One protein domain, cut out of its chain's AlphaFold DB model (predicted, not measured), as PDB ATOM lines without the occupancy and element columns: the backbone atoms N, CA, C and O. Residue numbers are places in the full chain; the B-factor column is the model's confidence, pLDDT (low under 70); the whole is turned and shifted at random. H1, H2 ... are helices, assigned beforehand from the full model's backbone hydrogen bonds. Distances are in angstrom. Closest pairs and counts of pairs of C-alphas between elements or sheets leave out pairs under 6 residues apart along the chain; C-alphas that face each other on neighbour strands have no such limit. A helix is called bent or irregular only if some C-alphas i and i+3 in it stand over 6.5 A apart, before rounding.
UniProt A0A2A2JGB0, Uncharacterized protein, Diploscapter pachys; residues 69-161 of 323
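What this domain is: This is residues 69 to 161 of the 323 residues of an uncharacterized protein of Diploscapter pachys (UniProt A0A2A2JGB0). Look first at the two helices that cross in the middle of this elongated body, the long H5 and the shorter H3; H1 and H2 pack on residues 94 to 98 of H3 at one end of the body, and H4 packs on residues 145 to 152 of H5 toward the other. A long loop, residues 107 to 119, leaves the end of H3 and folds back, and H4 then starts beside residues 99 to 104 of H3. The printed part has 93 residues with five named helices, H1 to H5 in chain order, and no named strand, and its class is all helix. It is compact, with a radius of gyration of the C-alphas of 13.6 A, and spans 39 by 25 by 23 A.

How they stand to each other: Begin at H5, residues 142 to 160, which with its residues 150 to 155 touches H3, residues 94 to 106, at a steep tilt of 44 degrees, opposite ways. Their closest C-alphas are those of Met 103 and Ala 151, 4.9 A apart. H3 is the hub, touching 4 other helices. H4, residues 120 to 131, touches H5 at a steep tilt of 61 degrees, opposite ways; the closest C-alphas, of Val 123 and Gly 148, are 5.5 A apart. With residues 120 to 121 alone H4 touches H3, about perpendicular at 80 degrees, the closest C-alphas being those of Gln 100 and Leu 121, 6.3 A apart. At residues 94 to 98 of H3, look for H2, residues 82 to 90: the two form a helical hairpin, touching at a steep tilt of 40 degrees, with the C-alphas of Trp 88 and Pro 94 closest at 4.9 A. H1, residues 69 to 77, touches the same part of H3 at a shallow tilt of 27 degrees, the same way; its closest C-alphas there are Lys 75 and Ile 98, 6.2 A apart. H1 and H2 are close but not clearly touching, while H4 is apart from both. Each O i to N i+4 pair is within hydrogen-bond range in H1, H2 and H5, against 8 of 9 in H3 and 6 of 8 in H4.

Where its parts are: Find C-alpha 142 at (-159.550, 171.275, 73.818); from there H5 runs 26.3 A to C-alpha 160 at (-140.336, 156.009, 83.263). H3 covers 19.3 A and H4 18.4 A; H4 is irregular, with C-alphas 121 and 124 7.5 A apart. H1 begins at C-alpha 69, at (-126.556, 157.719, 85.120), and measures 12.4 A; H2 measures 12.0 A.

The domain as a whole: The C-alphas of Arg 69 and Glu 138 are the two farthest apart, at 40.3 A. The printed part has no cut. The link from H3 to H4 is long, and the links from H1 to H2 and from H2 to H3 are tight. The mean pLDDT of the printed part is 91.6, and no printed residue is under 70.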
ATOM      1  N   ARG A  69    -126.780 158.648  86.238       92.00
ATOM      2  CA  ARG A  69    -126.556 157.719  85.120       92.00
ATOM      3  C   ARG A  69    -127.676 157.821  84.084       92.00
ATOM      4  O   ARG A  69    -127.394 158.058  82.915       92.00
ATOM      5  N   LEU A  70    -128.928 157.702  84.528       92.19
ATOM      6  CA  LEU A  70    -130.092 157.723  83.639       92.19
ATOM      7  C   LEU A  70    -130.272 159.073  82.955       92.19
ATOM      8  O   LEU A  70    -130.573 159.118  81.767       92.19
ATOM      9  N   ASN A  71    -130.071 160.172  83.682       92.38
ATOM     10  CA  ASN A  71    -130.216 161.508  83.112       92.38
ATOM     11  C   ASN A  71    -129.170 161.763  82.024       92.38
ATOM     12  O   ASN A  71    -129.509 162.333  80.992       92.38
ATOM     13  N   ARG A  72    -127.934 161.275  82.198       91.69
ATOM     14  CA  ARG A  72    -126.915 161.329  81.141       91.69
ATOM     15  C   ARG A  72    -127.336 160.530  79.905       91.69
ATOM     16  O   ARG A  72    -127.330 161.080  78.813       91.69
ATOM     17  N   GLU A  73    -127.761 159.280  80.077       93.38
ATOM     18  CA  GLU A  73    -128.200 158.431  78.955       93.38
ATOM     19  C   GLU A  73    -129.405 159.033  78.207       93.38
ATOM     20  O   GLU A  73    -129.461 159.004  76.980       93.38
ATOM     21  N   LYS A  74    -130.367 159.614  78.935       93.81
ATOM     22  CA  LYS A  74    -131.533 160.298  78.354       93.81
ATOM     23  C   LYS A  74    -131.138 161.577  77.613       93.81
ATOM     24  O   LYS A  74    -131.643 161.812  76.518       93.81
ATOM     25  N   LYS A  75    -130.227 162.375  78.185       93.19
ATOM     26  CA  LYS A  75    -129.660 163.574  77.550       93.19
ATOM     27  C   LYS A  75    -129.008 163.221  76.211       93.19
ATOM     28  O   LYS A  75    -129.318 163.857  75.210       93.19
ATOM     29  N   GLU A  76    -128.156 162.195  76.205       93.00
ATOM     30  CA  GLU A  76    -127.463 161.697  75.011       93.00
ATOM     31  C   GLU A  76    -128.459 161.164  73.974       93.00
ATOM     32  O   GLU A  76    -128.431 161.589  72.825       93.00
ATOM     33  N   LYS A  77    -129.411 160.311  74.380       90.81
ATOM     34  CA  LYS A  77    -130.408 159.732  73.461       90.81
ATOM     35  C   LYS A  77    -131.287 160.782  72.775       90.81
ATOM     36  O   LYS A  77    -131.758 160.548  71.664       90.81
ATOM     37  N   LEU A  78    -131.544 161.910  73.433       89.81
ATOM     38  CA  LEU A  78    -132.374 162.986  72.891       89.81
ATOM     39  C   LEU A  78    -131.585 164.146  72.285       89.81
ATOM     40  O   LEU A  78    -132.213 165.084  71.799       89.81
ATOM     41  N   ASN A  79    -130.249 164.100  72.297       92.19
ATOM     42  CA  ASN A  79    -129.396 165.217  71.884       92.19
ATOM     43  C   ASN A  79    -129.805 166.544  72.557       92.19
ATOM     44  O   ASN A  79    -129.889 167.586  71.908       92.19
ATOM     45  N   ILE A  80    -130.101 166.505  73.864       91.12
ATOM     46  CA  ILE A  80    -130.501 167.704  74.614       91.12
ATOM     47  C   ILE A  80    -129.333 168.692  74.647       91.12
ATOM     48  O   ILE A  80    -128.215 168.327  75.021       91.12
ATOM     49  N   ASN A  81    -129.619 169.952  74.309       89.25
ATOM     50  CA  ASN A  81    -128.650 171.045  74.320       89.25
ATOM     51  C   ASN A  81    -127.926 171.133  75.684       89.25
ATOM     52  O   ASN A  81    -128.564 171.133  76.741       89.25
ATOM     53  N   ASN A  82    -126.588 171.210  75.653       91.44
ATOM     54  CA  ASN A  82    -125.752 171.353  76.846       91.44
ATOM     55  C   ASN A  82    -126.105 172.598  77.662       91.44
ATOM     56  O   ASN A  82    -126.240 172.485  78.870       91.44
ATOM     57  N   GLU A  83    -126.348 173.737  77.018       92.25
ATOM     58  CA  GLU A  83    -126.734 174.987  77.678       92.25
ATOM     59  C   GLU A  83    -128.039 174.825  78.474       92.25
ATOM     60  O   GLU A  83    -128.107 175.162  79.658       92.25
ATOM     61  N   LEU A  84    -129.065 174.221  77.857       89.62
ATOM     62  CA  LEU A  84    -130.337 173.926  78.522       89.62
ATOM     63  C   LEU A  84    -130.140 172.961  79.699       89.62
ATOM     64  O   LEU A  84    -130.702 173.157  80.781       89.62
ATOM     65  N   TYR A  85    -129.343 171.915  79.492       92.50
ATOM     66  CA  TYR A  85    -129.054 170.927  80.523       92.50
ATOM     67  C   TYR A  85    -128.298 171.534  81.710       92.50
ATOM     68  O   TYR A  85    -128.655 171.279  82.862       92.50
ATOM     69  N   ASP A  86    -127.298 172.369  81.447       92.75
ATOM     70  CA  ASP A  86    -126.461 172.998  82.464       92.75
ATOM     71  C   ASP A  86    -127.264 174.034  83.262       92.75
ATOM     72  O   ASP A  86    -127.215 174.016  84.494       92.75
ATOM     73  N   LYS A  87    -128.120 174.826  82.596       92.31
ATOM     74  CA  LYS A  87    -129.073 175.753  83.237       92.31
ATOM     75  C   LYS A  87    -129.939 175.058  84.291       92.31
ATOM     76  O   LYS A  87    -130.112 175.562  85.401       92.31
ATOM     77  N   TRP A  88    -130.496 173.893  83.965       91.88
ATOM     78  CA  TRP A  88    -131.327 173.129  84.900       91.88
ATOM     79  C   TRP A  88    -130.509 172.350  85.937       91.88
ATOM     80  O   TRP A  88    -130.961 172.175  87.073       91.88
ATOM     81  N   THR A  89    -129.299 171.917  85.583       90.38
ATOM     82  CA  THR A  89    -128.377 171.235  86.503       90.38
ATOM     83  C   THR A  89    -127.914 172.163  87.621       90.38
ATOM     84  O   THR A  89    -127.942 171.758  88.780       90.38
ATOM     85  N   GLN A  90    -127.585 173.421  87.313       91.50
ATOM     86  CA  GLN A  90    -127.221 174.438  88.312       91.50
ATOM     87  C   GLN A  90    -128.347 174.704  89.325       91.50
ATOM     88  O   GLN A  90    -128.088 175.061  90.469       91.50
ATOM     89  N   ARG A  91    -129.607 174.459  88.936       90.75
ATOM     90  CA  ARG A  91    -130.795 174.551  89.806       90.75
ATOM     91  C   ARG A  91    -131.111 173.247  90.553       90.75
ATOM     92  O   ARG A  91    -132.161 173.148  91.184       90.75
ATOM     93  N   GLY A  92    -130.267 172.220  90.425       88.25
ATOM     94  CA  GLY A  92    -130.478 170.901  91.028       88.25
ATOM     95  C   GLY A  92    -131.618 170.086  90.404       88.25
ATOM     96  O   GLY A  92    -132.102 169.137  91.027       88.25
ATOM     97  N   LYS A  93    -132.070 170.442  89.192       90.12
ATOM     98  CA  LYS A  93    -133.218 169.816  88.508       90.12
ATOM     99  C   LYS A  93    -132.897 169.397  87.060       90.12
ATOM    100  O   LYS A  93    -133.659 169.739  86.159       90.12
ATOM    101  N   PRO A  94    -131.818 168.632  86.800       90.94
ATOM    102  CA  PRO A  94    -131.396 168.252  85.441       90.94
ATOM    103  C   PRO A  94    -132.484 167.541  84.621       90.94
ATOM    104  O   PRO A  94    -132.524 167.670  83.400       90.94
ATOM    105  N   ILE A  95    -133.399 166.821  85.278       90.56
ATOM    106  CA  ILE A  95    -134.521 166.151  84.610       90.56
ATOM    107  C   ILE A  95    -135.452 167.128  83.875       90.56
ATOM    108  O   ILE A  95    -136.054 166.755  82.872       90.56
ATOM    109  N   LEU A  96    -135.547 168.382  84.333       91.69
ATOM    110  CA  LEU A  96    -136.402 169.386  83.703       91.69
ATOM    111  C   LEU A  96    -135.871 169.813  82.333       91.69
ATOM    112  O   LEU A  96    -136.678 170.091  81.459       91.69
ATOM    113  N   ALA A  97    -134.556 169.764  82.094       92.81
ATOM    114  CA  ALA A  97    -134.005 169.970  80.751       92.81
ATOM    115  C   ALA A  97    -134.439 168.870  79.780       92.81
ATOM    116  O   ALA A  97    -134.751 169.135  78.624       92.81
ATOM    117  N   ILE A  98    -134.449 167.626  80.264       93.50
ATOM    118  CA  ILE A  98    -134.841 166.457  79.478       93.50
ATOM    119  C   ILE A  98    -136.332 166.537  79.139       93.50
ATOM    120  O   ILE A  98    -136.693 166.359  77.979       93.50
ATOM    121  N   LEU A  99    -137.180 166.842  80.130       92.75
ATOM    122  CA  LEU A  99    -138.616 167.054  79.930       92.75
ATOM    123  C   LEU A  99    -138.898 168.214  78.982       92.75
ATOM    124  O   LEU A  99    -139.657 168.055  78.033       92.75
ATOM    125  N   GLN A 100    -138.256 169.358  79.211       92.38
ATOM    126  CA  GLN A 100    -138.424 170.529  78.368       92.38
ATOM    127  C   GLN A 100    -138.057 170.204  76.919       92.38
ATOM    128  O   GLN A 100    -138.873 170.417  76.033       92.38
ATOM    129  N   GLY A 101    -136.890 169.603  76.676       92.19
ATOM    130  CA  GLY A 101    -136.452 169.308  75.312       92.19
ATOM    131  C   GLY A 101    -137.335 168.291  74.583       92.19
ATOM    132  O   GLY A 101    -137.597 168.463  73.393       92.19
ATOM    133  N   ILE A 102    -137.839 167.249  75.265       93.12
ATOM    134  CA  ILE A 102    -138.763 166.314  74.604       93.12
ATOM    135  C   ILE A 102    -140.118 166.961  74.321       93.12
ATOM    136  O   ILE A 102    -140.669 166.773  73.242       93.12
ATOM    137  N   MET A 103    -140.641 167.755  75.250       92.88
ATOM    138  CA  MET A 103    -141.932 168.407  75.063       92.88
ATOM    139  C   MET A 103    -141.856 169.512  73.999       92.88
ATOM    140  O   MET A 103    -142.748 169.592  73.160       92.88
ATOM    141  N   GLU A 104    -140.770 170.290  73.943       92.19
ATOM    142  CA  GLU A 104    -140.520 171.273  72.875       92.19
ATOM    143  C   GLU A 104    -140.459 170.595  71.502       92.19
ATOM    144  O   GLU A 104    -141.013 171.111  70.530       92.19
ATOM    145  N   ARG A 105    -139.827 169.415  71.421       91.75
ATOM    146  CA  ARG A 105    -139.781 168.607  70.197       91.75
ATOM    147  C   ARG A 105    -141.173 168.147  69.769       91.75
ATOM    148  O   ARG A 105    -141.504 168.289  68.594       91.75
ATOM    149  N   GLU A 106    -141.970 167.597  70.682       92.31
ATOM    150  CA  GLU A 106    -143.321 167.119  70.356       92.31
ATOM    151  C   GLU A 106    -144.275 168.266  69.997       92.31
ATOM    152  O   GLU A 106    -145.140 168.107  69.138       92.31
ATOM    153  N   LEU A 107    -144.077 169.446  70.588       93.38
ATOM    154  CA  LEU A 107    -144.882 170.639  70.325       93.38
ATOM    155  C   LEU A 107    -144.329 171.516  69.195       93.38
ATOM    156  O   LEU A 107    -144.897 172.568  68.904       93.38
ATOM    157  N   LYS A 108    -143.235 171.123  68.531       91.31
ATOM    158  CA  LYS A 108    -142.589 171.930  67.479       91.31
ATOM    159  C   LYS A 108    -143.551 172.321  66.352       91.31
ATOM    160  O   LYS A 108    -143.424 173.400  65.785       91.31
ATOM    161  N   TYR A 109    -144.491 171.432  66.037       89.44
ATOM    162  CA  TYR A 109    -145.492 171.611  64.982       89.44
ATOM    163  C   TYR A 109    -146.923 171.666  65.533       89.44
ATOM    164  O   TYR A 109    -147.876 171.459  64.782       89.44
ATOM    165  N   ALA A 110    -147.068 171.902  66.841       92.25
ATOM    166  CA  ALA A 110    -148.361 172.121  67.470       92.25
ATOM    167  C   ALA A 110    -149.020 173.368  66.865       92.25
ATOM    168  O   ALA A 110    -148.362 174.392  66.673       92.25
ATOM    169  N   LYS A 111    -150.307 173.268  66.533       92.44
ATOM    170  CA  LYS A 111    -151.070 174.372  65.934       92.44
ATOM    171  C   LYS A 111    -151.800 175.204  66.980       92.44
ATOM    172  O   LYS A 111    -152.012 176.390  66.756       92.44
ATOM    173  N   TYR A 112    -152.197 174.579  68.084       91.75
ATOM    174  CA  TYR A 112    -153.097 175.159  69.079       91.75
ATOM    175  C   TYR A 112    -152.373 175.421  70.397       91.75
ATOM    176  O   TYR A 112    -152.572 176.454  71.033       91.75
ATOM    177  N   TYR A 113    -151.480 174.516  70.801       91.38
ATOM    178  CA  TYR A 113    -150.677 174.713  71.992       91.38
ATOM    179  C   TYR A 113    -149.654 175.828  71.768       91.38
ATOM    180  O   TYR A 113    -148.796 175.740  70.886       91.38
ATOM    181  N   LYS A 114    -149.694 176.864  72.614       88.00
ATOM    182  CA  LYS A 114    -148.748 177.983  72.572       88.00
ATOM    183  C   LYS A 114    -147.373 177.544  73.086       88.00
ATOM    184  O   LYS A 114    -147.015 177.802  74.238       88.00
ATOM    185  N   ASN A 115    -146.617 176.868  72.220       79.94
ATOM    186  CA  ASN A 115    -145.296 176.323  72.514       79.94
ATOM    187  C   ASN A 115    -144.285 177.449  72.769       79.94
ATOM    188  O   ASN A 115    -143.879 178.170  71.859       79.94
ATOM    189  N   SER A 116    -143.880 177.595  74.026       78.62
ATOM    190  CA  SER A 116    -142.785 178.458  74.449       78.62
ATOM    191  C   SER A 116    -141.992 177.743  75.536       78.62
ATOM    192  O   SER A 116    -142.526 176.875  76.232       78.62
ATOM    193  N   SER A 117    -140.737 178.147  75.730       72.06
ATOM    194  CA  SER A 117    -139.906 177.620  76.823       72.06
ATOM    195  C   SER A 117    -140.512 177.847  78.220       72.06
ATOM    196  O   SER A 117    -140.171 177.133  79.160       72.06
ATOM    197  N   GLU A 118    -141.428 178.811  78.354       73.69
ATOM    198  CA  GLU A 118    -142.161 179.108  79.589       73.69
ATOM    199  C   GLU A 118    -143.379 178.195  79.765       73.69
ATOM    200  O   GLU A 118    -143.626 177.701  80.862       73.69
ATOM    201  N   ASN A 119    -144.117 177.930  78.684       80.75
ATOM    202  CA  ASN A 119    -145.385 177.206  78.753       80.75
ATOM    203  C   ASN A 119    -145.207 175.693  78.701       80.75
ATOM    204  O   ASN A 119    -146.005 174.967  79.277       80.75
ATOM    205  N   VAL A 120    -144.165 175.204  78.028       83.56
ATOM    206  CA  VAL A 120    -144.009 173.783  77.703       83.56
ATOM    207  C   VAL A 120    -144.035 172.861  78.928       83.56
ATOM    208  O   VAL A 120    -144.568 171.762  78.849       83.56
ATOM    209  N   LEU A 121    -143.537 173.309  80.083       86.44
ATOM    210  CA  LEU A 121    -143.573 172.531  81.327       86.44
ATOM    211  C   LEU A 121    -144.885 172.685  82.121       86.44
ATOM    212  O   LEU A 121    -145.073 171.976  83.105       86.44
ATOM    213  N   LEU A 122    -145.788 173.578  81.707       90.31
ATOM    214  CA  LEU A 122    -147.058 173.863  82.388       90.31
ATOM    215  C   LEU A 122    -148.205 172.949  81.951       90.31
ATOM    216  O   LEU A 122    -149.285 173.041  82.522       90.31
ATOM    217  N   VAL A 123    -148.001 172.078  80.955       90.31
ATOM    218  CA  VAL A 123    -149.058 171.205  80.411       90.31
ATOM    219  C   VAL A 123    -149.843 170.485  81.511       90.31
ATOM    220  O   VAL A 123    -151.069 170.543  81.508       90.31
ATOM    221  N   ASP A 124    -149.152 169.832  82.450       89.19
ATOM    222  CA  ASP A 124    -149.798 169.083  83.536       89.19
ATOM    223  C   ASP A 124    -150.615 170.010  84.449       89.19
ATOM    224  O   ASP A 124    -151.782 169.746  84.731       89.19
ATOM    225  N   SER A 125    -150.046 171.158  84.832       92.12
ATOM    226  CA  SER A 125    -150.731 172.157  85.659       92.12
ATOM    227  C   SER A 125    -151.994 172.693  84.986       92.12
ATOM    228  O   SER A 125    -153.045 172.713  85.616       92.12
ATOM    229  N   LEU A 126    -151.925 173.034  83.696       94.06
ATOM    230  CA  LEU A 126    -153.075 173.525  82.935       94.06
ATOM    231  C   LEU A 126    -154.184 172.469  82.815       94.06
ATOM    232  O   LEU A 126    -155.362 172.794  82.933       94.06
ATOM    233  N   ILE A 127    -153.823 171.195  82.620       91.06
ATOM    234  CA  ILE A 127    -154.788 170.086  82.606       91.06
ATOM    235  C   ILE A 127    -155.471 169.953  83.972       91.06
ATOM    236  O   ILE A 127    -156.692 169.811  84.041       91.06
ATOM    237  N   ILE A 128    -154.699 169.994  85.059       90.62
ATOM    238  CA  ILE A 128    -155.222 169.865  86.424       90.62
ATOM    239  C   ILE A 128    -156.151 171.033  86.761       90.62
ATOM    240  O   ILE A 128    -157.258 170.803  87.247       90.62
ATOM    241  N   GLU A 129    -155.733 172.266  86.477       93.44
ATOM    242  CA  GLU A 129    -156.526 173.477  86.708       93.44
ATOM    243  C   GLU A 129    -157.843 173.433  85.932       93.44
ATOM    244  O   GLU A 129    -158.911 173.615  86.523       93.44
ATOM    245  N   LYS A 130    -157.791 173.091  84.639       91.88
ATOM    246  CA  LYS A 130    -158.986 172.940  83.803       91.88
ATOM    247  C   LYS A 130    -159.937 171.873  84.355       91.88
ATOM    248  O   LYS A 130    -161.132 172.130  84.487       91.88
ATOM    249  N   ASN A 131    -159.418 170.705  84.748       88.88
ATOM    250  CA  ASN A 131    -160.219 169.624  85.340       88.88
ATOM    251  C   ASN A 131    -160.815 169.989  86.708       88.88
ATOM    252  O   ASN A 131    -161.854 169.451  87.085       88.88
ATOM    253  N   ALA A 132    -160.175 170.894  87.449       90.19
ATOM    254  CA  ALA A 132    -160.687 171.432  88.706       90.19
ATOM    255  C   ALA A 132    -161.730 172.551  88.507       90.19
ATOM    256  O   ALA A 132    -162.246 173.079  89.490       90.19
ATOM    257  N   GLY A 133    -162.042 172.925  87.260       92.88
ATOM    258  CA  GLY A 133    -162.940 174.036  86.943       92.88
ATOM    259  C   GLY A 133    -162.314 175.417  87.161       92.88
ATOM    260  O   GLY A 133    -163.035 176.415  87.201       92.88
ATOM    261  N   ALA A 134    -160.989 175.496  87.321       94.81
ATOM    262  CA  ALA A 134    -160.283 176.765  87.412       94.81
ATOM    263  C   ALA A 134    -160.174 177.429  86.031       94.81
ATOM    264  O   ALA A 134    -160.188 176.772  84.987       94.81
ATOM    265  N   LYS A 135    -160.051 178.761  86.026       94.44
ATOM    266  CA  LYS A 135    -159.792 179.507  84.792       94.44
ATOM    267  C   LYS A 135    -158.370 179.219  84.320       94.44
ATOM    268  O   LYS A 135    -157.418 179.541  85.020       94.44
ATOM    269  N   VAL A 136    -158.256 178.679  83.113       94.50
ATOM    270  CA  VAL A 136    -156.998 178.538  82.372       94.50
ATOM    271  C   VAL A 136    -156.912 179.620  81.289       94.50
ATOM    272  O   VAL A 136    -157.935 180.231  80.964       94.50
ATOM    273  N   PRO A 137    -155.723 179.904  80.730       94.19
ATOM    274  CA  PRO A 137    -155.587 180.858  79.634       94.19
ATOM    275  C   PRO A 137    -156.502 180.524  78.450       94.19
ATOM    276  O   PRO A 137    -156.641 179.357  78.096       94.19
ATOM    277  N   GLU A 138    -157.056 181.545  77.789       93.50
ATOM    278  CA  GLU A 138    -158.030 181.371  76.690       93.50
ATOM    279  C   GLU A 138    -157.506 180.515  75.531       93.50
ATOM    280  O   GLU A 138    -158.273 179.814  74.879       93.50
ATOM    281  N   TRP A 139    -156.192 180.529  75.292       93.19
ATOM    282  CA  TRP A 139    -155.565 179.719  74.247       93.19
ATOM    283  C   TRP A 139    -155.525 178.218  74.577       93.19
ATOM    284  O   TRP A 139    -155.291 177.413  73.680       93.19
ATOM    285  N   PHE A 140    -155.721 177.814  75.838       95.00
ATOM    286  CA  PHE A 140    -155.672 176.412  76.261       95.00
ATOM    287  C   PHE A 140    -157.036 175.715  76.096       95.00
ATOM    288  O   PHE A 140    -157.651 175.225  77.048       95.00
ATOM    289  N   ASP A 141    -157.516 175.691  74.853       93.62
ATOM    290  CA  ASP A 141    -158.745 175.006  74.452       93.62
ATOM    291  C   ASP A 141    -158.583 173.466  74.413       93.62
ATOM    292  O   ASP A 141    -157.580 172.896  74.848       93.62
ATOM    293  N   GLU A 142    -159.600 172.743  73.935       94.38
ATOM    294  CA  GLU A 142    -159.550 171.275  73.818       94.38
ATOM    295  C   GLU A 142    -158.479 170.765  72.838       94.38
ATOM    296  O   GLU A 142    -157.952 169.663  73.014       94.38
ATOM    297  N   ASN A 143    -158.140 171.538  71.805       95.62
ATOM    298  CA  ASN A 143    -157.120 171.153  70.836       95.62
ATOM    299  C   ASN A 143    -155.718 171.374  71.403       95.62
ATOM    300  O   ASN A 143    -154.873 170.481  71.301       95.62
ATOM    301  N   ALA A 144    -155.493 172.511  72.066       94.94
ATOM    302  CA  ALA A 144    -154.266 172.782  72.800       94.94
ATOM    303  C   ALA A 144    -154.052 171.739  73.906       94.94
ATOM    304  O   ALA A 144    -152.954 171.201  74.041       94.94
ATOM    305  N   GLU A 145    -155.101 171.371  74.649       94.50
ATOM    306  CA  GLU A 145    -155.022 170.299  75.645       94.50
ATOM    307  C   GLU A 145    -154.590 168.969  75.017       94.50
ATOM    308  O   GLU A 145    -153.720 168.287  75.559       94.50
ATOM    309  N   ARG A 146    -155.152 168.595  73.864       94.44
ATOM    310  CA  ARG A 146    -154.808 167.348  73.164       94.44
ATOM    311  C   ARG A 146    -153.341 167.309  72.737       94.44
ATOM    312  O   ARG A 146    -152.670 166.294  72.931       94.44
ATOM    313  N   GLU A 147    -152.836 168.406  72.177       95.00
ATOM    314  CA  GLU A 147    -151.424 168.548  71.802       95.00
ATOM    315  C   GLU A 147    -150.511 168.517  73.036       95.00
ATOM    316  O   GLU A 147    -149.519 167.785  73.055       95.00
ATOM    317  N   GLY A 148    -150.895 169.223  74.103       94.25
ATOM    318  CA  GLY A 148    -150.208 169.190  75.390       94.25
ATOM    319  C   GLY A 148    -150.139 167.774  75.963       94.25
ATOM    320  O   GLY A 148    -149.053 167.280  76.263       94.25
ATOM    321  N   ARG A 149    -151.270 167.064  76.050       93.31
ATOM    322  CA  ARG A 149    -151.341 165.677  76.541       93.31
ATOM    323  C   ARG A 149    -150.432 164.738  75.762       93.31
ATOM    324  O   ARG A 149    -149.795 163.885  76.373       93.31
ATOM    325  N   ARG A 150    -150.319 164.910  74.443       94.12
ATOM    326  CA  ARG A 150    -149.362 164.149  73.630       94.12
ATOM    327  C   ARG A 150    -147.919 164.440  74.048       94.12
ATOM    328  O   ARG A 150    -147.157 163.506  74.282       94.12
ATOM    329  N   ALA A 151    -147.541 165.706  74.197       94.31
ATOM    330  CA  ALA A 151    -146.202 166.064  74.669       94.31
ATOM    331  C   ALA A 151    -145.920 165.507  76.078       94.31
ATOM    332  O   ALA A 151    -144.851 164.948  76.330       94.31
ATOM    333  N   TYR A 152    -146.907 165.579  76.973       93.44
ATOM    334  CA  TYR A 152    -146.830 165.022  78.322       93.44
ATOM    335  C   TYR A 152    -146.718 163.489  78.326       93.44
ATOM    336  O   TYR A 152    -145.931 162.929  79.090       93.44
ATOM    337  N   PHE A 153    -147.432 162.799  77.430       95.12
ATOM    338  CA  PHE A 153    -147.282 161.361  77.196       95.12
ATOM    339  C   PHE A 153    -145.828 161.001  76.887       95.12
ATOM    340  O   PHE A 153    -145.255 160.129  77.546       95.12
ATOM    341  N   HIS A 154    -145.200 161.712  75.952       95.44
ATOM    342  CA  HIS A 154    -143.803 161.472  75.608       95.44
ATOM    343  C   HIS A 154    -142.850 161.789  76.770       95.44
ATOM    344  O   HIS A 154    -141.963 160.985  77.069       95.44
ATOM    345  N   GLY A 155    -143.063 162.904  77.476       94.31
ATOM    346  CA  GLY A 155    -142.274 163.280  78.650       94.31
ATOM    347  C   GLY A 155    -142.298 162.219  79.753       94.31
ATOM    348  O   GLY A 155    -141.244 161.775  80.218       94.31
ATOM    349  N   LEU A 156    -143.488 161.755  80.139       94.19
ATOM    350  CA  LEU A 156    -143.642 160.794  81.229       94.19
ATOM    351  C   LEU A 156    -143.119 159.398  80.855       94.19
ATOM    352  O   LEU A 156    -142.399 158.783  81.647       94.19
ATOM    353  N   ASN A 157    -143.396 158.921  79.632       96.25
ATOM    354  CA  ASN A 157    -142.871 157.637  79.145       96.25
ATOM    355  C   ASN A 157    -141.338 157.653  79.058       96.25
ATOM    356  O   ASN A 157    -140.691 156.664  79.393       96.25
ATOM    357  N   LEU A 158    -140.726 158.779  78.680       95.31
ATOM    358  CA  LEU A 158    -139.272 158.920  78.678       95.31
ATOM    359  C   LEU A 158    -138.690 158.830  80.095       95.31
ATOM    360  O   LEU A 158    -137.690 158.142  80.308       95.31
ATOM    361  N   ILE A 159    -139.299 159.512  81.072       93.25
ATOM    362  CA  ILE A 159    -138.847 159.450  82.468       93.25
ATOM    363  C   ILE A 159    -138.937 158.023  83.001       93.25
ATOM    364  O   ILE A 159    -137.947 157.529  83.545       93.25
ATOM    365  N   ALA A 160    -140.083 157.371  82.806       95.38
ATOM    366  CA  ALA A 160    -140.336 156.009  83.263       95.38
ATOM    367  C   ALA A 160    -139.551 154.946  82.465       95.38
ATOM    368  O   ALA A 160    -139.383 153.821  82.931       95.38
ATOM    369  N   GLY A 161    -139.064 155.299  81.269       95.94
ATOM    370  CA  GLY A 161    -138.401 154.391  80.335       95.94
ATOM    371  C   GLY A 161    -139.346 153.392  79.680       95.94
ATOM    372  O   GLY A 161    -138.939 152.270  79.407       95.94
TER     373      GLY A 161